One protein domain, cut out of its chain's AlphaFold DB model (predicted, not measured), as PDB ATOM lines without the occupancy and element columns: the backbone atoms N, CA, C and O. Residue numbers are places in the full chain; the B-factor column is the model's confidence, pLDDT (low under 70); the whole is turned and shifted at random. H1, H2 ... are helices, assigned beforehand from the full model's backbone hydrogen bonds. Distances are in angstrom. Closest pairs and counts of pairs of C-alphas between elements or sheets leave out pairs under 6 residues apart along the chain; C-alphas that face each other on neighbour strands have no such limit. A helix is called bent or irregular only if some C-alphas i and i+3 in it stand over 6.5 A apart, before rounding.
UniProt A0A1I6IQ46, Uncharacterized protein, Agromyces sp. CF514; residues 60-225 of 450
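Overview. This is residues 60 to 225 of the 450 residues of an uncharacterized protein of Agromyces sp. CF514 (UniProt A0A1I6IQ46). Five long helices make a thick slab: H1, H2, H4 and H7 form a bundle, and H6 packs along H4 as a further long rod. The short H3 lies crosswise beyond the last residues of H2, H5 sits at the turn from H4 to H6, and residues 89 to 94, of which 93 and 94 belong to H2, stick out. You will find 166 residues with seven named helices, H1 to H7 in order, and no named strand; the class is all helix. The whole is compact, with a radius of gyration of the C-alphas of 17.1 A and spans of 48 by 41 by 24 A.

Along the chain. Find C-alpha 60 at (0.335, -54.209, 36.619); from there H1, residues 60 to 83, runs 35.0 A. Next comes H2, residues 93 to 121, 38.8 A long; it is irregular, with C-alphas 98 and 101 7.7 A apart and a kink of 58 degrees near residue 100. H3 is residues 124 to 132. Look for C-alpha 139 at (18.952, -60.124, 40.169), where H4, residues 139 to 160, begins its 31.8 A. H5 is residues 162 to 165, and H6, residues 171 to 194, spans 33.9 A. H7, residues 198 to 220, runs 32.5 A to C-alpha 220 at (12.463, -27.634, 28.412).

Arrangement. Start at the bundle, helices set side by side, of H1, H2, H4 and H7. H1 and H2 form a helical hairpin, closest at the C-alphas of Phe 80 and Gly 106, 4.2 A, at a steep tilt of 35.2 degrees, only just steep. H1 touches H7 at a shallow tilt of 27 degrees, the same way, closest at the C-alphas of Ala 78 and Ala 216, 5.0 A. The hub is H4, touching four helices. It touches H6 at a shallow tilt of 27 degrees, opposite ways, closest at the C-alphas of Ala 147 and Ala 184, 4.2 A. With residues 150 to 160 alone it touches H7, closest at the C-alphas of Gly 157 and Ile 215, 5.4 A. Its residues 141 to 149 alone touch H2, closest at the C-alphas of Ala 120 and Arg 142, 4.2 A. H4 and H1 only just touch, with 3 pairs of C-alphas within 8 A. H3 is close to H2 but not clearly touching, while H5 and H6 touch only at the corner. Every O i to N i+4 pair is within hydrogen-bond range in H3, H4, H6 and H7, against 19 of 20 in H1 and 23 of 25 in H2; H5 is too short for one.

Size, cuts and confidence. Look to the C-alphas of Arg 132 and Pro 167, the two farthest apart, at 52.0 A. The printed part has no cut and no long link. Confidence is under 70 at residues 86 to 90 and 222 to 225.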
ATOM      1  N   ALA A  60      -0.996 -54.597  36.164       81.12
ATOM      2  CA  ALA A  60       0.335 -54.209  36.619       81.12
ATOM      3  C   ALA A  60       1.388 -54.308  35.501       81.12
ATOM      4  O   ALA A  60       2.311 -53.499  35.450       81.12
ATOM      5  N   ALA A  61       1.285 -55.295  34.607       85.38
ATOM      6  CA  ALA A  61       2.198 -55.426  33.474       85.38
ATOM      7  C   ALA A  61       2.024 -54.297  32.449       85.38
ATOM      8  O   ALA A  61       3.022 -53.721  32.022       85.38
ATOM      9  N   VAL A  62       0.780 -53.958  32.096       88.44
ATOM     10  CA  VAL A  62       0.468 -52.820  31.217       88.44
ATOM     11  C   VAL A  62       0.966 -51.522  31.842       88.44
ATOM     12  O   VAL A  62       1.690 -50.780  31.185       88.44
ATOM     13  N   MET A  63       0.683 -51.300  33.129       90.50
ATOM     14  CA  MET A  63       1.150 -50.122  33.861       90.50
ATOM     15  C   MET A  63       2.671 -49.971  33.785       90.50
ATOM     16  O   MET A  63       3.164 -48.913  33.416       90.50
ATOM     17  N   ARG A  64       3.439 -51.037  34.059       92.44
ATOM     18  CA  ARG A  64       4.907 -50.973  33.964       92.44
ATOM     19  C   ARG A  64       5.390 -50.616  32.561       92.44
ATOM     20  O   ARG A  64       6.350 -49.870  32.448       92.44
ATOM     21  N   ARG A  65       4.738 -51.113  31.504       92.50
ATOM     22  CA  ARG A  65       5.087 -50.740  30.123       92.50
ATOM     23  C   ARG A  65       4.826 -49.259  29.870       92.50
ATOM     24  O   ARG A  65       5.715 -48.590  29.370       92.50
ATOM     25  N   VAL A  66       3.658 -48.754  30.271       94.00
ATOM     26  CA  VAL A  66       3.303 -47.331  30.132       94.00
ATOM     27  C   VAL A  66       4.303 -46.443  30.875       94.00
ATOM     28  O   VAL A  66       4.857 -45.527  30.275       94.00
ATOM     29  N   LEU A  67       4.590 -46.748  32.146       96.06
ATOM     30  CA  LEU A  67       5.549 -45.986  32.952       96.06
ATOM     31  C   LEU A  67       6.952 -46.029  32.336       96.06
ATOM     32  O   LEU A  67       7.564 -44.983  32.160       96.06
ATOM     33  N   THR A  68       7.443 -47.208  31.941       97.06
ATOM     34  CA  THR A  68       8.762 -47.344  31.303       97.06
ATOM     35  C   THR A  68       8.848 -46.568  29.990       97.06
ATOM     36  O   THR A  68       9.841 -45.878  29.771       97.06
ATOM     37  N   THR A  69       7.827 -46.631  29.128       96.25
ATOM     38  CA  THR A  69       7.786 -45.846  27.885       96.25
ATOM     39  C   THR A  69       7.862 -44.354  28.181       96.25
ATOM     40  O   THR A  69       8.654 -43.650  27.559       96.25
ATOM     41  N   LEU A  70       7.089 -43.877  29.157       96.31
ATOM     42  CA  LEU A  70       7.050 -42.462  29.494       96.31
ATOM     43  C   LEU A  70       8.374 -41.969  30.094       96.31
ATOM     44  O   LEU A  70       8.892 -40.949  29.655       96.31
ATOM     45  N   ILE A  71       8.962 -42.724  31.029       98.25
ATOM     46  CA  ILE A  71      10.289 -42.426  31.592       98.25
ATOM     47  C   ILE A  71      11.331 -42.328  30.476       98.25
ATOM     48  O   ILE A  71      12.149 -41.412  30.465       98.25
ATOM     49  N   SER A  72      11.292 -43.265  29.529       97.75
ATOM     50  CA  SER A  72      12.242 -43.323  28.417       97.75
ATOM     51  C   SER A  72      12.096 -42.124  27.484       97.75
ATOM     52  O   SER A  72      13.100 -41.552  27.073       97.75
ATOM     53  N   LEU A  73      10.858 -41.711  27.193       96.38
ATOM     54  CA  LEU A  73      10.577 -40.511  26.408       96.38
ATOM     55  C   LEU A  73      11.090 -39.254  27.121       96.38
ATOM     56  O   LEU A  73      11.825 -38.474  26.525       96.38
ATOM     57  N   PHE A  74      10.755 -39.084  28.401       97.50
ATOM     58  CA  PHE A  74      11.163 -37.923  29.191       97.50
ATOM     59  C   PHE A  74      12.682 -37.807  29.342       97.50
ATOM     60  O   PHE A  74      13.246 -36.748  29.074       97.50
ATOM     61  N   LEU A  75      13.371 -38.894  29.703       97.44
ATOM     62  CA  LEU A  75      14.831 -38.871  29.805       97.44
ATOM     63  C   LEU A  75      15.505 -38.742  28.433       97.44
ATOM     64  O   LEU A  75      16.552 -38.110  28.340       97.44
ATOM     65  N   GLY A  76      14.904 -39.278  27.368       96.31
ATOM     66  CA  GLY A  76      15.365 -39.061  25.997       96.31
ATOM     67  C   GLY A  76      15.314 -37.592  25.583       96.31
ATOM     68  O   GLY A  76      16.289 -37.079  25.037       96.31
ATOM     69  N   VAL A  77      14.213 -36.900  25.901       94.44
ATOM     70  CA  VAL A  77      14.073 -35.449  25.694       94.44
ATOM     71  C   VAL A  77      15.119 -34.686  26.502       94.44
ATOM     72  O   VAL A  77      15.800 -33.831  25.946       94.44
ATOM     73  N   ALA A  78      15.313 -35.035  27.774       94.62
ATOM     74  CA  ALA A  78      16.319 -34.394  28.617       94.62
ATOM     75  C   ALA A  78      17.745 -34.573  28.064       94.62
ATOM     76  O   ALA A  78      18.517 -33.621  28.010       94.62
ATOM     77  N   VAL A  79      18.099 -35.770  27.587       95.38
ATOM     78  CA  VAL A  79      19.403 -36.008  26.947       95.38
ATOM     79  C   VAL A  79      19.521 -35.251  25.626       95.38
ATOM     80  O   VAL A  79      20.573 -34.691  25.347       95.38
ATOM     81  N   PHE A  80      18.462 -35.184  24.818       92.50
ATOM     82  CA  PHE A  80      18.451 -34.361  23.608       92.50
ATOM     83  C   PHE A  80      18.749 -32.881  23.929       92.50
ATOM     84  O   PHE A  80      19.622 -32.277  23.303       92.50
ATOM     85  N   GLN A  81      18.107 -32.331  24.963       90.69
ATOM     86  CA  GLN A  81      18.280 -30.938  25.395       90.69
ATOM     87  C   GLN A  81      19.685 -30.626  25.932       90.69
ATOM     88  O   GLN A  81      20.105 -29.474  25.882       90.69
ATOM     89  N   LEU A  82      20.441 -31.634  26.387       89.75
ATOM     90  CA  LEU A  82      21.848 -31.474  26.781       89.75
ATOM     91  C   LEU A  82      22.735 -31.040  25.602       89.75
ATOM     92  O   LEU A  82      23.714 -30.320  25.783       89.75
ATOM     93  N   PHE A  83      22.404 -31.501  24.397       87.25
ATOM     94  CA  PHE A  83      23.220 -31.332  23.194       87.25
ATOM     95  C   PHE A  83      22.656 -30.297  22.218       87.25
ATOM     96  O   PHE A  83      23.403 -29.710  21.435       87.25
ATOM     97  N   ALA A  84      21.346 -30.070  22.260       83.75
ATOM     98  CA  ALA A  84      20.646 -29.090  21.442       83.75
ATOM     99  C   ALA A  84      19.690 -28.261  22.315       83.75
ATOM    100  O   ALA A  84      18.473 -28.382  22.166       83.75
ATOM    101  N   PRO A  85      20.215 -27.441  23.247       73.00
ATOM    102  CA  PRO A  85      19.373 -26.620  24.105       73.00
ATOM    103  C   PRO A  85      18.466 -25.726  23.253       73.00
ATOM    104  O   PRO A  85      18.926 -25.045  22.331       73.00
ATOM    105  N   ARG A  86      17.162 -25.738  23.553       66.00
ATOM    106  CA  ARG A  86      16.172 -24.868  22.901       66.00
ATOM    107  C   ARG A  86      16.444 -23.416  23.289       66.00
ATOM    108  O   ARG A  86      16.017 -22.960  24.340       66.00
ATOM    109  N   LEU A  87      17.179 -22.716  22.437       56.78
ATOM    110  CA  LEU A  87      17.464 -21.286  22.534       56.78
ATOM    111  C   LEU A  87      16.554 -20.528  21.564       56.78
ATOM    112  O   LEU A  87      17.051 -20.078  20.545       56.78
ATOM    113  N   ASP A  88      15.240 -20.469  21.801       56.28
ATOM    114  CA  ASP A  88      14.267 -19.615  21.076       56.28
ATOM    115  C   ASP A  88      14.356 -19.568  19.526       56.28
ATOM    116  O   ASP A  88      13.815 -18.664  18.889       56.28
ATOM    117  N   GLN A  89      15.034 -20.527  18.878       61.06
ATOM    118  CA  GLN A  89      15.257 -20.513  17.433       61.06
ATOM    119  C   GLN A  89      14.096 -21.205  16.715       61.06
ATOM    120  O   GLN A  89      13.654 -22.270  17.161       61.06
ATOM    121  N   PRO A  90      13.615 -20.651  15.588       69.06
ATOM    122  CA  PRO A  90      12.608 -21.313  14.773       69.06
ATOM    123  C   PRO A  90      13.131 -22.669  14.283       69.06
ATOM    124  O   PRO A  90      14.268 -22.787  13.825       69.06
ATOM    125  N   VAL A  91      12.290 -23.698  14.393       72.06
ATOM    126  CA  VAL A  91      12.603 -25.053  13.925       72.06
ATOM    127  C   VAL A  91      12.432 -25.085  12.408       72.06
ATOM    128  O   VAL A  91      11.319 -25.223  11.903       72.06
ATOM    129  N   ASP A  92      13.532 -24.913  11.683       80.81
ATOM    130  CA  ASP A  92      13.602 -25.023  10.227       80.81
ATOM    131  C   ASP A  92      14.384 -26.278   9.786       80.81
ATOM    132  O   ASP A  92      14.946 -27.021  10.596       80.81
ATOM    133  N   ALA A  93      14.412 -26.552   8.478       79.38
ATOM    134  CA  ALA A  93      15.139 -27.703   7.933       79.38
ATOM    135  C   ALA A  93      16.645 -27.651   8.271       79.38
ATOM    136  O   ALA A  93      17.256 -28.674   8.569       79.38
ATOM    137  N   LEU A  94      17.225 -26.447   8.309       79.44
ATOM    138  CA  LEU A  94      18.627 -26.232   8.667       79.44
ATOM    139  C   LEU A  94      18.897 -26.500  10.153       79.44
ATOM    140  O   LEU A  94      19.974 -26.969  10.517       79.44
ATOM    141  N   TRP A  95      17.950 -26.205  11.040       82.75
ATOM    142  CA  TRP A  95      18.010 -26.580  12.448       82.75
ATOM    143  C   TRP A  95      17.984 -28.104  12.598       82.75
ATOM    144  O   TRP A  95      18.815 -28.654  13.323       82.75
ATOM    145  N   HIS A  96      17.107 -28.800  11.863       79.25
ATOM    146  CA  HIS A  96      17.070 -30.265  11.875       79.25
ATOM    147  C   HIS A  96      18.405 -30.879  11.449       79.25
ATOM    148  O   HIS A  96      18.914 -31.740  12.164       79.25
ATOM    149  N   ASP A  97      19.011 -30.396  10.364       82.44
ATOM    150  CA  ASP A  97      20.312 -30.889   9.903       82.44
ATOM    151  C   ASP A  97      21.431 -30.604  10.921       82.44
ATOM    152  O   ASP A  97      22.242 -31.483  11.223       82.44
ATOM    153  N   ARG A  98      21.445 -29.410  11.533       83.62
ATOM    154  CA  ARG A  98      22.436 -29.032  12.563       83.62
ATOM    155  C   ARG A  98      22.326 -29.861  13.845       83.62
ATOM    156  O   ARG A  98      23.341 -30.082  14.508       83.62
ATOM    157  N   HIS A  99      21.125 -30.314  14.197       87.25
ATOM    158  CA  HIS A  99      20.845 -31.019  15.450       87.25
ATOM    159  C   HIS A  99      20.475 -32.502  15.268       87.25
ATOM    160  O   HIS A  99      20.153 -33.173  16.249       87.25
ATOM    161  N   ALA A 100      20.585 -33.056  14.056       87.25
ATOM    162  CA  ALA A 100      20.269 -34.456  13.760       87.25
ATOM    163  C   ALA A 100      21.038 -35.445  14.655       87.25
ATOM    164  O   ALA A 100      20.480 -36.431  15.141       87.25
ATOM    165  N   TRP A 101      22.310 -35.153  14.939       89.81
ATOM    166  CA  TRP A 101      23.142 -35.958  15.833       89.81
ATOM    167  C   TRP A 101      22.649 -35.910  17.291       89.81
ATOM    168  O   TRP A 101      22.644 -36.937  17.965       89.81
ATOM    169  N   ALA A 102      22.173 -34.757  17.772       90.88
ATOM    170  CA  ALA A 102      21.619 -34.613  19.119       90.88
ATOM    171  C   ALA A 102      20.287 -35.367  19.253       90.88
ATOM    172  O   ALA A 102      20.055 -36.040  20.259       90.88
ATOM    173  N   ILE A 103      19.441 -35.314  18.214       89.62
ATOM    174  CA  ILE A 103      18.201 -36.103  18.127       89.62
ATOM    175  C   ILE A 103      18.527 -37.598  18.212       89.62
ATOM    176  O   ILE A 103      17.900 -38.318  18.988       89.62
ATOM    177  N   LEU A 104      19.536 -38.058  17.464       93.50
ATOM    178  CA  LEU A 104      19.979 -39.449  17.501       93.50
ATOM    179  C   LEU A 104      20.465 -39.857  18.898       93.50
ATOM    180  O   LEU A 104      20.057 -40.905  19.390       93.50
ATOM    181  N   ILE A 105      21.279 -39.033  19.568       95.06
ATOM    182  CA  ILE A 105      21.754 -39.324  20.930       95.06
ATOM    183  C   ILE A 105      20.580 -39.408  21.914       95.06
ATOM    184  O   ILE A 105      20.505 -40.364  22.689       95.06
ATOM    185  N   GLY A 106      19.638 -38.461  21.862       94.88
ATOM    186  CA  GLY A 106      18.429 -38.493  22.688       94.88
ATOM    187  C   GLY A 106      17.576 -39.742  22.438       94.88
ATOM    188  O   GLY A 106      17.148 -40.403  23.385       94.88
ATOM    189  N   ALA A 107      17.393 -40.131  21.172       95.19
ATOM    190  CA  ALA A 107      16.669 -41.344  20.797       95.19
ATOM    191  C   ALA A 107      17.382 -42.621  21.273       95.19
ATOM    192  O   ALA A 107      16.747 -43.513  21.837       95.19
ATOM    193  N   CYS A 108      18.705 -42.707  21.114       97.12
ATOM    194  CA  CYS A 108      19.505 -43.818  21.624       97.12
ATOM    195  C   CYS A 108      19.433 -43.913  23.154       97.12
ATOM    196  O   CYS A 108      19.295 -45.014  23.688       97.12
ATOM    197  N   ALA A 109      19.469 -42.780  23.861       96.44
ATOM    198  CA  ALA A 109      19.298 -42.742  25.310       96.44
ATOM    199  C   ALA A 109      17.902 -43.223  25.730       96.44
ATOM    200  O   ALA A 109      17.795 -44.054  26.634       96.44
ATOM    201  N   ALA A 110      16.844 -42.789  25.032       96.94
ATOM    202  CA  ALA A 110      15.482 -43.267  25.264       96.94
ATOM    203  C   ALA A 110      15.383 -44.790  25.095       96.94
ATOM    204  O   ALA A 110      14.872 -45.481  25.975       96.94
ATOM    205  N   VAL A 111      15.925 -45.337  24.002       97.69
ATOM    206  CA  VAL A 111      15.942 -46.787  23.753       97.69
ATOM    207  C   VAL A 111      16.749 -47.525  24.824       97.69
ATOM    208  O   VAL A 111      16.294 -48.546  25.340       97.69
ATOM    209  N   GLY A 112      17.915 -47.001  25.212       97.25
ATOM    210  CA  GLY A 112      18.755 -47.584  26.257       97.25
ATOM    211  C   GLY A 112      18.044 -47.658  27.610       97.25
ATOM    212  O   GLY A 112      17.994 -48.726  28.223       97.25
ATOM    213  N   VAL A 113      17.424 -46.554  28.044       97.56
ATOM    214  CA  VAL A 113      16.620 -46.493  29.276       97.56
ATOM    215  C   VAL A 113      15.417 -47.433  29.190       97.56
ATOM    216  O   VAL A 113      15.147 -48.169  30.142       97.56
ATOM    217  N   PHE A 114      14.733 -47.478  28.043       97.44
ATOM    218  CA  PHE A 114      13.586 -48.357  27.822       97.44
ATOM    219  C   PHE A 114      13.959 -49.827  27.997       97.44
ATOM    220  O   PHE A 114      13.289 -50.562  28.729       97.44
ATOM    221  N   VAL A 115      15.053 -50.258  27.366       96.06
ATOM    222  CA  VAL A 115      15.566 -51.627  27.479       96.06
ATOM    223  C   VAL A 115      16.005 -51.914  28.916       96.06
ATOM    224  O   VAL A 115      15.575 -52.915  29.496       96.06
ATOM    225  N   ALA A 116      16.785 -51.016  29.529       96.62
ATOM    226  CA  ALA A 116      17.280 -51.169  30.894       96.62
ATOM    227  C   ALA A 116      16.137 -51.339  31.905       96.62
ATOM    228  O   ALA A 116      16.134 -52.287  32.692       96.62
ATOM    229  N   LEU A 117      15.125 -50.470  31.853       96.69
ATOM    230  CA  LEU A 117      13.978 -50.512  32.759       96.69
ATOM    231  C   LEU A 117      13.019 -51.660  32.446       96.69
ATOM    232  O   LEU A 117      12.428 -52.219  33.372       96.69
ATOM    233  N   THR A 118      12.883 -52.072  31.183       94.88
ATOM    234  CA  THR A 118      12.103 -53.265  30.820       94.88
ATOM    235  C   THR A 118      12.720 -54.522  31.431       94.88
ATOM    236  O   THR A 118      12.003 -55.323  32.035       94.88
ATOM    237  N   ILE A 119      14.047 -54.669  31.360       94.31
ATOM    238  CA  ILE A 119      14.773 -55.794  31.968       94.31
ATOM    239  C   ILE A 119      14.743 -55.691  33.500       94.31
ATOM    240  O   ILE A 119      14.395 -56.661  34.181       94.31
ATOM    241  N   ALA A 120      15.040 -54.516  34.066       94.62
ATOM    242  CA  ALA A 120      15.035 -54.300  35.512       94.62
ATOM    243  C   ALA A 120      13.654 -54.590  36.123       94.62
ATOM    244  O   ALA A 120      13.533 -55.289  37.132       94.62
ATOM    245  N   SER A 121      12.577 -54.152  35.467       93.50
ATOM    246  CA  SER A 121      11.206 -54.294  35.965       93.50
ATOM    247  C   SER A 121      10.484 -55.588  35.535       93.50
ATOM    248  O   SER A 121       9.328 -55.808  35.932       93.50
ATOM    249  N   ALA A 122      11.160 -56.472  34.784       90.25
ATOM    250  CA  ALA A 122      10.593 -57.695  34.216       90.25
ATOM    251  C   ALA A 122       9.899 -58.593  35.261       90.25
ATOM    252  O   ALA A 122      10.352 -58.751  36.403       90.25
ATOM    253  N   SER A 123       8.764 -59.187  34.872       87.25
ATOM    254  CA  SER A 123       8.104 -60.254  35.638       87.25
ATOM    255  C   SER A 123       8.822 -61.591  35.439       87.25
ATOM    256  O   SER A 123       9.609 -61.722  34.509       87.25
ATOM    257  N   GLN A 124       8.508 -62.601  36.258       84.56
ATOM    258  CA  GLN A 124       9.063 -63.956  36.100       84.56
ATOM    259  C   GLN A 124       8.847 -64.509  34.684       84.56
ATOM    260  O   GLN A 124       9.801 -64.909  34.031       84.56
ATOM    261  N   SER A 125       7.627 -64.398  34.152       83.25
ATOM    262  CA  SER A 125       7.331 -64.790  32.767       83.25
ATOM    263  C   SER A 125       8.112 -63.971  31.729       83.25
ATOM    264  O   SER A 125       8.450 -64.479  30.668       83.25
ATOM    265  N   GLY A 126       8.408 -62.699  32.021       84.19
ATOM    266  CA  GLY A 126       9.242 -61.862  31.157       84.19
ATOM    267  C   GLY A 126      10.713 -62.279  31.171       84.19
ATOM    268  O   GLY A 126      11.356 -62.255  30.129       84.19
ATOM    269  N   ILE A 127      11.234 -62.700  32.327       88.25
ATOM    270  CA  ILE A 127      12.595 -63.236  32.469       88.25
ATOM    271  C   ILE A 127      12.719 -64.568  31.736       88.25
ATOM    272  O   ILE A 127      13.681 -64.764  31.006       88.25
ATOM    273  N   GLU A 128      11.731 -65.450  31.878       88.06
ATOM    274  CA  GLU A 128      11.704 -66.721  31.154       88.06
ATOM    275  C   GLU A 128      11.718 -66.489  29.636       88.06
ATOM    276  O   GLU A 128      12.456 -67.144  28.906       88.06
ATOM    277  N   LEU A 129      10.957 -65.500  29.158       87.69
ATOM    278  CA  LEU A 129      10.977 -65.100  27.755       87.69
ATOM    279  C   LEU A 129      12.343 -64.532  27.334       87.69
ATOM    280  O   LEU A 129      12.853 -64.920  26.289       87.69
ATOM    281  N   LEU A 130      12.965 -63.676  28.148       90.00
ATOM    282  CA  LEU A 130      14.323 -63.164  27.903       90.00
ATOM    283  C   LEU A 130      15.349 -64.303  27.797       90.00
ATOM    284  O   LEU A 130      16.152 -64.308  26.866       90.00
ATOM    285  N   HIS A 131      15.279 -65.297  28.690       90.88
ATOM    286  CA  HIS A 131      16.150 -66.477  28.664       90.88
ATOM    287  C   HIS A 131      15.957 -67.301  27.384       90.88
ATOM    288  O   HIS A 131      16.944 -67.740  26.800       90.88
ATOM    289  N   ARG A 132      14.718 -67.446  26.888       90.38
ATOM    290  CA  ARG A 132      14.442 -68.113  25.596       90.38
ATOM    291  C   ARG A 132      15.081 -67.395  24.404       90.38
ATOM    292  O   ARG A 132      15.454 -68.053  23.442       90.38
ATOM    293  N   PHE A 133      15.233 -66.075  24.477       89.00
ATOM    294  CA  PHE A 133      15.944 -65.270  23.477       89.00
ATOM    295  C   PHE A 133      17.453 -65.124  23.768       89.00
ATOM    296  O   PHE A 133      18.121 -64.307  23.142       89.00
ATOM    297  N   GLY A 134      18.006 -65.892  24.717       88.50
ATOM    298  CA  GLY A 134      19.435 -65.895  25.058       88.50
ATOM    299  C   GLY A 134      19.889 -64.772  26.002       88.50
ATOM    300  O   GLY A 134      21.065 -64.711  26.370       88.50
ATOM    301  N   VAL A 135      18.981 -63.898  26.450       87.75
ATOM    302  CA  VAL A 135      19.298 -62.781  27.351       87.75
ATOM    303  C   VAL A 135      19.239 -63.250  28.802       87.75
ATOM    304  O   VAL A 135      18.170 -63.332  29.407       87.75
ATOM    305  N   HIS A 136      20.402 -63.520  29.390       87.50
ATOM    306  CA  HIS A 136      20.516 -63.954  30.782       87.50
ATOM    307  C   HIS A 136      20.317 -62.773  31.747       87.50
ATOM    308  O   HIS A 136      21.190 -61.923  31.919       87.50
ATOM    309  N   SER A 137      19.150 -62.722  32.392       88.88
ATOM    310  CA  SER A 137      18.805 -61.688  33.376       88.88
ATOM    311  C   SER A 137      18.923 -62.219  34.808       88.88
ATOM    312  O   SER A 137      18.148 -63.090  35.209       88.88
ATOM    313  N   THR A 138      19.892 -61.704  35.572       91.25
ATOM    314  CA  THR A 138      20.114 -62.010  36.999       91.25
ATOM    315  C   THR A 138      19.579 -60.888  37.902       91.25
ATOM    316  O   THR A 138      19.444 -59.745  37.450       91.25
ATOM    317  N   PRO A 139      19.281 -61.162  39.188       90.50
ATOM    318  CA  PRO A 139      18.952 -60.124  40.169       90.50
ATOM    319  C   PRO A 139      19.983 -58.987  40.237       90.50
ATOM    320  O   PRO A 139      19.594 -57.821  40.285       90.50
ATOM    321  N   GLU A 140      21.281 -59.309  40.192       92.38
ATOM    322  CA  GLU A 140      22.376 -58.332  40.198       92.38
ATOM    323  C   GLU A 140      22.341 -57.415  38.974       92.38
ATOM    324  O   GLU A 140      22.365 -56.193  39.127       92.38
ATOM    325  N   ASN A 141      22.228 -57.979  37.767       94.38
ATOM    326  CA  ASN A 141      22.220 -57.189  36.533       94.38
ATOM    327  C   ASN A 141      21.007 -56.257  36.488       94.38
ATOM    328  O   ASN A 141      21.112 -55.099  36.099       94.38
ATOM    329  N   ARG A 142      19.848 -56.735  36.945       95.19
ATOM    330  CA  ARG A 142      18.626 -55.926  37.029       95.19
ATOM    331  C   ARG A 142      18.757 -54.781  38.023       95.19
ATOM    332  O   ARG A 142      18.309 -53.675  37.732       95.19
ATOM    333  N   ALA A 143      19.388 -55.034  39.167       95.25
ATOM    334  CA  ALA A 143      19.681 -53.995  40.141       95.25
ATOM    335  C   ALA A 143      20.659 -52.955  39.587       95.25
ATOM    336  O   ALA A 143      20.449 -51.766  39.809       95.25
ATOM    337  N   LEU A 144      21.678 -53.377  38.829       96.75
ATOM    338  CA  LEU A 144      22.616 -52.470  38.168       96.75
ATOM    339  C   LEU A 144      21.913 -51.590  37.125       96.75
ATOM    340  O   LEU A 144      22.135 -50.385  37.103       96.75
ATOM    341  N   LEU A 145      21.022 -52.165  36.312       96.94
ATOM    342  CA  LEU A 145      20.227 -51.414  35.333       96.94
ATOM    343  C   LEU A 145      19.296 -50.403  36.016       96.94
ATOM    344  O   LEU A 145      19.229 -49.253  35.595       96.94
ATOM    345  N   ALA A 146      18.614 -50.796  37.097       96.62
ATOM    346  CA  ALA A 146      17.784 -49.873  37.873       96.62
ATOM    347  C   ALA A 146      18.615 -48.738  38.497       96.62
ATOM    348  O   ALA A 146      18.224 -47.574  38.421       96.62
ATOM    349  N   ALA A 147      19.761 -49.072  39.094       96.56
ATOM    350  CA  ALA A 147      20.669 -48.116  39.716       96.56
ATOM    351  C   ALA A 147      21.264 -47.135  38.699       96.56
ATOM    352  O   ALA A 147      21.266 -45.934  38.949       96.56
ATOM    353  N   GLY A 148      21.712 -47.627  37.541       97.31
ATOM    354  CA  GLY A 148      22.243 -46.802  36.457       97.31
ATOM    355  C   GLY A 148      21.203 -45.837  35.888       97.31
ATOM    356  O   GLY A 148      21.506 -44.668  35.670       97.31
ATOM    357  N   SER A 149      19.954 -46.284  35.735       97.69
ATOM    358  CA  SER A 149      18.845 -45.419  35.320       97.69
ATOM    359  C   SER A 149      18.576 -44.286  36.318       97.69
ATOM    360  O   SER A 149      18.394 -43.139  35.913       97.69
ATOM    361  N   TRP A 150      18.595 -44.577  37.622       97.12
ATOM    362  CA  TRP A 150      18.438 -43.553  38.662       97.12
ATOM    363  C   TRP A 150      19.657 -42.633  38.793       97.12
ATOM    364  O   TRP A 150      19.477 -41.439  39.022       97.12
ATOM    365  N   PHE A 151      20.875 -43.151  38.596       96.56
ATOM    366  CA  PHE A 151      22.089 -42.334  38.495       96.56
ATOM    367  C   PHE A 151      21.956 -41.312  37.366       96.56
ATOM    368  O   PHE A 151      22.154 -40.121  37.587       96.56
ATOM    369  N   ALA A 152      21.582 -41.776  36.168       96.31
ATOM    370  CA  ALA A 152      21.420 -40.924  34.998       96.31
ATOM    371  C   ALA A 152      20.339 -39.859  35.223       96.31
ATOM    372  O   ALA A 152      20.575 -38.686  34.948       96.31
ATOM    373  N   ALA A 153      19.189 -40.242  35.789       96.62
ATOM    374  CA  ALA A 153      18.133 -39.297  36.140       96.62
ATOM    375  C   ALA A 153      18.626 -38.232  37.137       96.62
ATOM    376  O   ALA A 153      18.464 -37.041  36.892       96.62
ATOM    377  N   ALA A 154      19.287 -38.634  38.225       94.50
ATOM    378  CA  ALA A 154      19.822 -37.695  39.210       94.50
ATOM    379  C   ALA A 154      20.890 -36.764  38.613       94.50
ATOM    380  O   ALA A 154      20.866 -35.564  38.874       94.50
ATOM    381  N   ALA A 155      21.792 -37.290  37.781       94.56
ATOM    382  CA  ALA A 155      22.813 -36.495  37.109       94.56
ATOM    383  C   ALA A 155      22.200 -35.460  36.152       94.56
ATOM    384  O   ALA A 155      22.625 -34.307  36.160       94.56
ATOM    385  N   LEU A 156      21.170 -35.837  35.383       94.69
ATOM    386  CA  LEU A 156      20.426 -34.907  34.528       94.69
ATOM    387  C   LEU A 156      19.676 -33.855  35.354       94.69
ATOM    388  O   LEU A 156      19.729 -32.676  35.024       94.69
ATOM    389  N   GLY A 157      19.029 -34.253  36.451       91.69
ATOM    390  CA  GLY A 157      18.360 -33.317  37.356       91.69
ATOM    391  C   GLY A 157      19.325 -32.279  37.928       91.69
ATOM    392  O   GLY A 157      19.046 -31.083  37.876       91.69
ATOM    393  N   VAL A 158      20.499 -32.715  38.395       90.62
ATOM    394  CA  VAL A 158      21.563 -31.816  38.869       90.62
ATOM    395  C   VAL A 158      22.080 -30.920  37.742       90.62
ATOM    396  O   VAL A 158      22.290 -29.733  37.966       90.62
ATOM    397  N   HIS A 159      22.230 -31.458  36.530       91.25
ATOM    398  CA  HIS A 159      22.666 -30.689  35.369       91.25
ATOM    399  C   HIS A 159      21.695 -29.552  35.017       91.25
ATOM    400  O   HIS A 159      22.100 -28.399  34.907       91.25
ATOM    401  N   PHE A 160      20.395 -29.838  34.912       88.88
ATOM    402  CA  PHE A 160      19.394 -28.812  34.588       88.88
ATOM    403  C   PHE A 160      19.083 -27.861  35.754       88.88
ATOM    404  O   PHE A 160      18.380 -26.871  35.575       88.88
ATOM    405  N   SER A 161      19.643 -28.117  36.939       86.31
ATOM    406  CA  SER A 161      19.607 -27.216  38.098       86.31
ATOM    407  C   SER A 161      21.001 -26.727  38.510       86.31
ATOM    408  O   SER A 161      21.197 -26.282  39.640       86.31
ATOM    409  N   ALA A 162      21.976 -26.755  37.591       86.38
ATOM    410  CA  ALA A 162      23.386 -26.459  37.859       86.38
ATOM    411  C   ALA A 162      23.622 -25.177  38.666       86.38
ATOM    412  O   ALA A 162      24.462 -25.145  39.570       86.38
ATOM    413  N   ALA A 163      22.877 -24.119  38.334       82.00
ATOM    414  CA  ALA A 163      23.000 -22.807  38.953       82.00
ATOM    415  C   ALA A 163      22.718 -22.836  40.466       82.00
ATOM    416  O   ALA A 163      23.379 -22.116  41.218       82.00
ATOM    417  N   ALA A 164      21.826 -23.723  40.926       80.50
ATOM    418  CA  ALA A 164      21.528 -23.921  42.345       80.50
ATOM    419  C   ALA A 164      22.733 -24.470  43.134       80.50
ATOM    420  O   ALA A 164      22.828 -24.275  44.343       80.50
ATOM    421  N   PHE A 165      23.686 -25.113  42.453       82.62
ATOM    422  CA  PHE A 165      24.879 -25.712  43.056       82.62
ATOM    423  C   PHE A 165      26.150 -24.882  42.852       82.62
ATOM    424  O   PHE A 165      27.238 -25.346  43.193       82.62
ATOM    425  N   SER A 166      26.035 -23.658  42.327       79.88
ATOM    426  CA  SER A 166      27.173 -22.744  42.163       79.88
ATOM    427  C   SER A 166      27.958 -22.449  43.457       79.88
ATOM    428  O   SER A 166      29.181 -22.332  43.357       79.88
ATOM    429  N   PRO A 167      27.355 -22.414  44.669       82.12
ATOM    430  CA  PRO A 167      28.113 -22.194  45.906       82.12
ATOM    431  C   PRO A 167      28.899 -23.423  46.390       82.12
ATOM    432  O   PRO A 167      29.719 -23.312  47.301       82.12
ATOM    433  N   VAL A 168      28.643 -24.613  45.834       82.25
ATOM    434  CA  VAL A 168      29.265 -25.864  46.288       82.25
ATOM    435  C   VAL A 168      30.654 -26.011  45.652       82.25
ATOM    436  O   VAL A 168      30.768 -25.942  44.428       82.25
ATOM    437  N   PRO A 169      31.727 -26.273  46.424       83.12
ATOM    438  CA  PRO A 169      33.046 -26.550  45.856       83.12
ATOM    439  C   PRO A 169      33.019 -27.740  44.883       83.12
ATOM    440  O   PRO A 169      32.594 -28.839  45.238       83.12
ATOM    441  N   GLY A 170      33.476 -27.523  43.644       82.81
ATOM    442  CA  GLY A 170      33.377 -28.503  42.549       82.81
ATOM    443  C   GLY A 170      32.034 -28.499  41.803       82.81
ATOM    444  O   GLY A 170      31.861 -29.253  40.841       82.81
ATOM    445  N   GLY A 171      31.113 -27.624  42.211       87.62
ATOM    446  CA  GLY A 171      29.851 -27.321  41.550       87.62
ATOM    447  C   GLY A 171      28.950 -28.534  41.337       87.62
ATOM    448  O   GLY A 171      29.001 -29.538  42.050       87.62
ATOM    449  N   GLN A 172      28.137 -28.445  40.287       87.69
ATOM    450  CA  GLN A 172      27.181 -29.475  39.886       87.69
ATOM    451  C   GLN A 172      27.796 -30.870  39.671       87.69
ATOM    452  O   GLN A 172      27.131 -31.869  39.907       87.69
ATOM    453  N   TRP A 173      29.063 -30.978  39.260       89.81
ATOM    454  CA  TRP A 173      29.673 -32.272  38.933       89.81
ATOM    455  C   TRP A 173      29.910 -33.129  40.173       89.81
ATOM    456  O   TRP A 173      29.587 -34.317  40.184       89.81
ATOM    457  N   VAL A 174      30.429 -32.518  41.243       91.00
ATOM    458  CA  VAL A 174      30.602 -33.203  42.531       91.00
ATOM    459  C   VAL A 174      29.241 -33.588  43.100       91.00
ATOM    460  O   VAL A 174      29.064 -34.721  43.546       91.00
ATOM    461  N   VAL A 175      28.262 -32.686  43.017       87.62
ATOM    462  CA  VAL A 175      26.891 -32.948  43.468       87.62
ATOM    463  C   VAL A 175      26.261 -34.105  42.688       87.62
ATOM    464  O   VAL A 175      25.696 -35.006  43.304       87.62
ATOM    465  N   ALA A 176      26.412 -34.148  41.364       90.88
ATOM    466  CA  ALA A 176      25.892 -35.223  40.522       90.88
ATOM    467  C   ALA A 176      26.511 -36.580  40.885       90.88
ATOM    468  O   ALA A 176      25.796 -37.574  40.992       90.88
ATOM    469  N   VAL A 177      27.825 -36.630  41.136       91.88
ATOM    470  CA  VAL A 177      28.506 -37.865  41.553       91.88
ATOM    471  C   VAL A 177      28.047 -38.314  42.939       91.88
ATOM    472  O   VAL A 177      27.769 -39.497  43.129       91.88
ATOM    473  N   VAL A 178      27.947 -37.399  43.906       90.50
ATOM    474  CA  VAL A 178      27.578 -37.737  45.289       90.50
ATOM    475  C   VAL A 178      26.101 -38.109  45.396       90.50
ATOM    476  O   VAL A 178      25.784 -39.191  45.891       90.50
ATOM    477  N   LEU A 179      25.194 -37.254  44.913       87.31
ATOM    478  CA  LEU A 179      23.752 -37.506  44.969       87.31
ATOM    479  C   LEU A 179      23.355 -38.648  44.039       87.31
ATOM    480  O   LEU A 179      22.670 -39.576  44.466       87.31
ATOM    481  N   GLY A 180      23.822 -38.620  42.788       90.38
ATOM    482  CA  GLY A 180      23.540 -39.674  41.820       90.38
ATOM    483  C   GLY A 180      24.132 -41.008  42.250       90.38
ATOM    484  O   GLY A 180      23.435 -42.018  42.219       90.38
ATOM    485  N   GLY A 181      25.387 -41.031  42.706       91.06
ATOM    486  CA  GLY A 181      26.046 -42.246  43.187       91.06
ATOM    487  C   GLY A 181      25.398 -42.813  44.450       91.06
ATOM    488  O   GLY A 181      25.155 -44.018  44.526       91.06
ATOM    489  N   GLY A 182      25.056 -41.953  45.414       89.38
ATOM    490  CA  GLY A 182      24.342 -42.349  46.629       89.38
ATOM    491  C   GLY A 182      22.959 -42.928  46.329       89.38
ATOM    492  O   GLY A 182      22.615 -44.002  46.830       89.38
ATOM    493  N   LEU A 183      22.189 -42.274  45.451       89.62
ATOM    494  CA  LEU A 183      20.883 -42.766  45.014       89.62
ATOM    495  C   LEU A 183      21.006 -44.091  44.256       89.62
ATOM    496  O   LEU A 183      20.268 -45.032  44.545       89.62
ATOM    497  N   ALA A 184      21.958 -44.198  43.331       92.94
ATOM    498  CA  ALA A 184      22.209 -45.418  42.573       92.94
ATOM    499  C   ALA A 184      22.560 -46.588  43.492       92.94
ATOM    500  O   ALA A 184      22.028 -47.682  43.327       92.94
ATOM    501  N   LEU A 185      23.398 -46.355  44.503       93.31
ATOM    502  CA  LEU A 185      23.730 -47.376  45.486       93.31
ATOM    503  C   LEU A 185      22.509 -47.793  46.313       93.31
ATOM    504  O   LEU A 185      22.258 -48.988  46.476       93.31
ATOM    505  N   ALA A 186      21.731 -46.830  46.811       88.12
ATOM    506  CA  ALA A 186      20.520 -47.117  47.572       88.12
ATOM    507  C   ALA A 186      19.529 -47.947  46.740       88.12
ATOM    508  O   ALA A 186      19.016 -48.967  47.210       88.12
ATOM    509  N   VAL A 187      19.323 -47.562  45.477       91.62
ATOM    510  CA  VAL A 187      18.503 -48.303  44.517       91.62
ATOM    511  C   VAL A 187      19.086 -49.684  44.262       91.62
ATOM    512  O   VAL A 187      18.331 -50.645  44.289       91.62
ATOM    513  N   PHE A 188      20.396 -49.826  44.058       93.62
ATOM    514  CA  PHE A 188      21.036 -51.120  43.828       93.62
ATOM    515  C   PHE A 188      20.766 -52.087  44.986       93.62
ATOM    516  O   PHE A 188      20.233 -53.179  44.774       93.62
ATOM    517  N   CYS A 189      21.067 -51.672  46.218       91.31
ATOM    518  CA  CYS A 189      20.846 -52.474  47.421       91.31
ATOM    519  C   CYS A 189      19.367 -52.856  47.575       91.31
ATOM    520  O   CYS A 189      19.037 -54.020  47.812       91.31
ATOM    521  N   LEU A 190      18.470 -51.886  47.402       89.81
ATOM    522  CA  LEU A 190      17.033 -52.085  47.550       89.81
ATOM    523  C   LEU A 190      16.463 -52.991  46.457       89.81
ATOM    524  O   LEU A 190      15.671 -53.886  46.747       89.81
ATOM    525  N   HIS A 191      16.901 -52.795  45.215       91.81
ATOM    526  CA  HIS A 191      16.445 -53.565  44.073       91.81
ATOM    527  C   HIS A 191      16.874 -55.015  44.210       91.81
ATOM    528  O   HIS A 191      16.028 -55.883  44.063       91.81
ATOM    529  N   ARG A 192      18.124 -55.307  44.593       91.25
ATOM    530  CA  ARG A 192      18.576 -56.694  44.819       91.25
ATOM    531  C   ARG A 192      17.682 -57.455  45.793       91.25
ATOM    532  O   ARG A 192      17.343 -58.609  45.545       91.25
ATOM    533  N   VAL A 193      17.270 -56.799  46.875       88.00
ATOM    534  CA  VAL A 193      16.408 -57.395  47.902       88.00
ATOM    535  C   VAL A 193      14.962 -57.531  47.420       88.00
ATOM    536  O   VAL A 193      14.318 -58.551  47.657       88.00
ATOM    537  N   ALA A 194      14.439 -56.509  46.746       89.44
ATOM    538  CA  ALA A 194      13.018 -56.391  46.434       89.44
ATOM    539  C   ALA A 194      12.660 -56.749  44.982       89.44
ATOM    540  O   ALA A 194      11.495 -56.659  44.601       89.44
ATOM    541  N   VAL A 195      13.617 -57.201  44.163       89.56
ATOM    542  CA  VAL A 195      13.432 -57.460  42.723       89.56
ATOM    543  C   VAL A 195      12.291 -58.437  42.432       89.56
ATOM    544  O   VAL A 195      11.652 -58.360  41.386       89.56
ATOM    545  N   HIS A 196      11.976 -59.341  43.357       86.38
ATOM    546  CA  HIS A 196      10.888 -60.308  43.209       86.38
ATOM    547  C   HIS A 196       9.502 -59.699  43.484       86.38
ATOM    548  O   HIS A 196       8.496 -60.190  42.966       86.38
ATOM    549  N   ASP A 197       9.436 -58.568  44.186       86.81
ATOM    550  CA  ASP A 197       8.199 -57.879  44.539       86.81
ATOM    551  C   ASP A 197       7.708 -56.977  43.390       86.81
ATOM    552  O   ASP A 197       8.353 -56.016  42.968       86.81
ATOM    553  N   HIS A 198       6.532 -57.297  42.851       85.88
ATOM    554  CA  HIS A 198       5.937 -56.544  41.749       85.88
ATOM    555  C   HIS A 198       5.424 -55.158  42.167       85.88
ATOM    556  O   HIS A 198       5.412 -54.259  41.322       85.88
ATOM    557  N   ALA A 199       5.007 -54.974  43.424       86.38
ATOM    558  CA  ALA A 199       4.621 -53.671  43.952       86.38
ATOM    559  C   ALA A 199       5.850 -52.773  44.021       86.38
ATOM    560  O   ALA A 199       5.800 -51.669  43.494       86.38
ATOM    561  N   TYR A 200       6.968 -53.284  44.549       90.00
ATOM    562  CA  TYR A 200       8.237 -52.556  44.548       90.00
ATOM    563  C   TYR A 200       8.645 -52.131  43.132       90.00
ATOM    564  O   TYR A 200       8.860 -50.948  42.891       90.00
ATOM    565  N   ARG A 201       8.694 -53.067  42.169       91.62
ATOM    566  CA  ARG A 201       9.111 -52.746  40.790       91.62
ATOM    567  C   ARG A 201       8.213 -51.695  40.137       91.62
ATOM    568  O   ARG A 201       8.711 -50.807  39.457       91.62
ATOM    569  N   THR A 202       6.898 -51.797  40.330       91.50
ATOM    570  CA  THR A 202       5.936 -50.850  39.739       91.50
ATOM    571  C   THR A 202       6.007 -49.490  40.430       91.50
ATOM    572  O   THR A 202       5.954 -48.465  39.763       91.50
ATOM    573  N   PHE A 203       6.197 -49.471  41.748       90.94
ATOM    574  CA  PHE A 203       6.315 -48.240  42.517       90.94
ATOM    575  C   PHE A 203       7.641 -47.512  42.256       90.94
ATOM    576  O   PHE A 203       7.653 -46.295  42.135       90.94
ATOM    577  N   ASN A 204       8.746 -48.245  42.082       94.19
ATOM    578  CA  ASN A 204      10.024 -47.672  41.651       94.19
ATOM    579  C   ASN A 204       9.893 -46.978  40.287       94.19
ATOM    580  O   ASN A 204      10.443 -45.900  40.101       94.19
ATOM    581  N   LEU A 205       9.140 -47.571  39.351       96.31
ATOM    582  CA  LEU A 205       8.827 -46.913  38.082       96.31
ATOM    583  C   LEU A 205       7.928 -45.690  38.288       96.31
ATOM    584  O   LEU A 205       8.203 -44.666  37.693       96.31
ATOM    585  N   ALA A 206       6.916 -45.745  39.158       95.62
ATOM    586  CA  ALA A 206       6.087 -44.574  39.457       95.62
ATOM    587  C   ALA A 206       6.918 -43.405  40.024       95.62
ATOM    588  O   ALA A 206       6.798 -42.285  39.548       95.62
ATOM    589  N   ALA A 207       7.821 -43.671  40.972       95.31
ATOM    590  CA  ALA A 207       8.749 -42.666  41.496       95.31
ATOM    591  C   ALA A 207       9.637 -42.078  40.387       95.31
ATOM    592  O   ALA A 207       9.808 -40.865  40.282       95.31
ATOM    593  N   MET A 208      10.177 -42.949  39.531       97.19
ATOM    594  CA  MET A 208      11.029 -42.534  38.424       97.19
ATOM    595  C   MET A 208      10.252 -41.770  37.345       97.19
ATOM    596  O   MET A 208      10.830 -40.903  36.705       97.19
ATOM    597  N   THR A 209       8.957 -42.034  37.160       97.88
ATOM    598  CA  THR A 209       8.090 -41.276  36.249       97.88
ATOM    599  C   THR A 209       7.943 -39.827  36.693       97.88
ATOM    600  O   THR A 209       8.109 -38.935  35.863       97.88
ATOM    601  N   LEU A 210       7.694 -39.575  37.984       96.88
ATOM    602  CA  LEU A 210       7.670 -38.212  38.521       96.88
ATOM    603  C   LEU A 210       9.029 -37.527  38.334       96.88
ATOM    604  O   LEU A 210       9.088 -36.405  37.833       96.88
ATOM    605  N   ALA A 211      10.118 -38.219  38.686       96.19
ATOM    606  CA  ALA A 211      11.468 -37.683  38.541       96.19
ATOM    607  C   ALA A 211      11.792 -37.351  37.074       96.19
ATOM    608  O   ALA A 211      12.223 -36.244  36.773       96.19
ATOM    609  N   ALA A 212      11.532 -38.277  36.148       97.88
ATOM    610  CA  ALA A 212      11.787 -38.097  34.724       97.88
ATOM    611  C   ALA A 212      10.925 -36.981  34.119       97.88
ATOM    612  O   ALA A 212      11.456 -36.172  33.368       97.88
ATOM    613  N   GLY A 213       9.637 -36.895  34.475       97.12
ATOM    614  CA  GLY A 213       8.761 -35.803  34.034       97.12
ATOM    615  C   GLY A 213       9.236 -34.438  34.528       97.12
ATOM    616  O   GLY A 213       9.261 -33.479  33.759       97.12
ATOM    617  N   SER A 214       9.714 -34.374  35.776       95.06
ATOM    618  CA  SER A 214      10.322 -33.163  36.340       95.06
ATOM    619  C   SER A 214      11.604 -32.784  35.597       95.06
ATOM    620  O   SER A 214      11.741 -31.646  35.175       95.06
ATOM    621  N   ILE A 215      12.505 -33.741  35.349       95.06
ATOM    622  CA  ILE A 215      13.758 -33.513  34.607       95.06
ATOM    623  C   ILE A 215      13.483 -33.077  33.163       95.06
ATOM    624  O   ILE A 215      14.147 -32.174  32.658       95.06
ATOM    625  N   ALA A 216      12.509 -33.694  32.491       94.69
ATOM    626  CA  ALA A 216      12.097 -33.288  31.154       94.69
ATOM    627  C   ALA A 216      11.561 -31.854  31.160       94.69
ATOM    628  O   ALA A 216      11.995 -31.061  30.327       94.69
ATOM    629  N   SER A 217      10.709 -31.495  32.128       93.44
ATOM    630  CA  SER A 217      10.252 -30.113  32.299       93.44
ATOM    631  C   SER A 217      11.426 -29.156  32.521       93.44
ATOM    632  O   SER A 217      11.611 -28.246  31.724       93.44
ATOM    633  N   MET A 218      12.317 -29.451  33.474       90.56
ATOM    634  CA  MET A 218      13.528 -28.660  33.750       90.56
ATOM    635  C   MET A 218      14.398 -28.449  32.504       90.56
ATOM    636  O   MET A 218      14.977 -27.384  32.333       90.56
ATOM    637  N   SER A 219      14.498 -29.458  31.631       90.62
ATOM    638  CA  SER A 219      15.273 -29.375  30.388       90.62
ATOM    639  C   SER A 219      14.604 -28.547  29.287       90.62
ATOM    640  O   SER A 219      15.264 -28.117  28.342       90.62
ATOM    641  N   LEU A 220      13.284 -28.372  29.370       88.75
ATOM    642  CA  LEU A 220      12.463 -27.634  28.412       88.75
ATOM    643  C   LEU A 220      12.205 -26.197  28.873       88.75
ATOM    644  O   LEU A 220      12.027 -25.323  28.029       88.75
ATOM    645  N   THR A 221      12.221 -25.945  30.182       85.50
ATOM    646  CA  THR A 221      12.152 -24.607  30.764       85.50
ATOM    647  C   THR A 221      13.447 -23.851  30.457       85.50
ATOM    648  O   THR A 221      14.535 -24.277  30.848       85.50
ATOM    649  N   GLY A 222      13.344 -22.713  29.759       65.56
ATOM    650  CA  GLY A 222      14.477 -21.803  29.548       65.56
ATOM    651  C   GLY A 222      15.115 -21.410  30.886       65.56
ATOM    652  O   GLY A 222      14.424 -21.392  31.899       65.56
ATOM    653  N   THR A 223      16.424 -21.133  30.897       54.53
ATOM    654  CA  THR A 223      17.338 -20.989  32.058       54.53
ATOM    655  C   THR A 223      16.996 -19.875  33.078       54.53
ATOM    656  O   THR A 223      17.859 -19.088  33.464       54.53
ATOM    657  N   GLY A 224      15.743 -19.770  33.514       60.66
ATOM    658  CA  GLY A 224      15.258 -18.898  34.576       60.66
ATOM    659  C   GLY A 224      15.358 -19.561  35.948       60.66
ATOM    660  O   GLY A 224      15.535 -20.770  36.064       60.66
ATOM    661  N   SER A 225      15.215 -18.765  37.005       67.25
ATOM    662  CA  SER A 225      15.312 -19.184  38.407       67.25
ATOM    663  C   SER A 225      14.072 -19.941  38.902       67.25
ATOM    664  O   SER A 225      13.554 -19.645  39.979       67.25
TER     665      SER A 225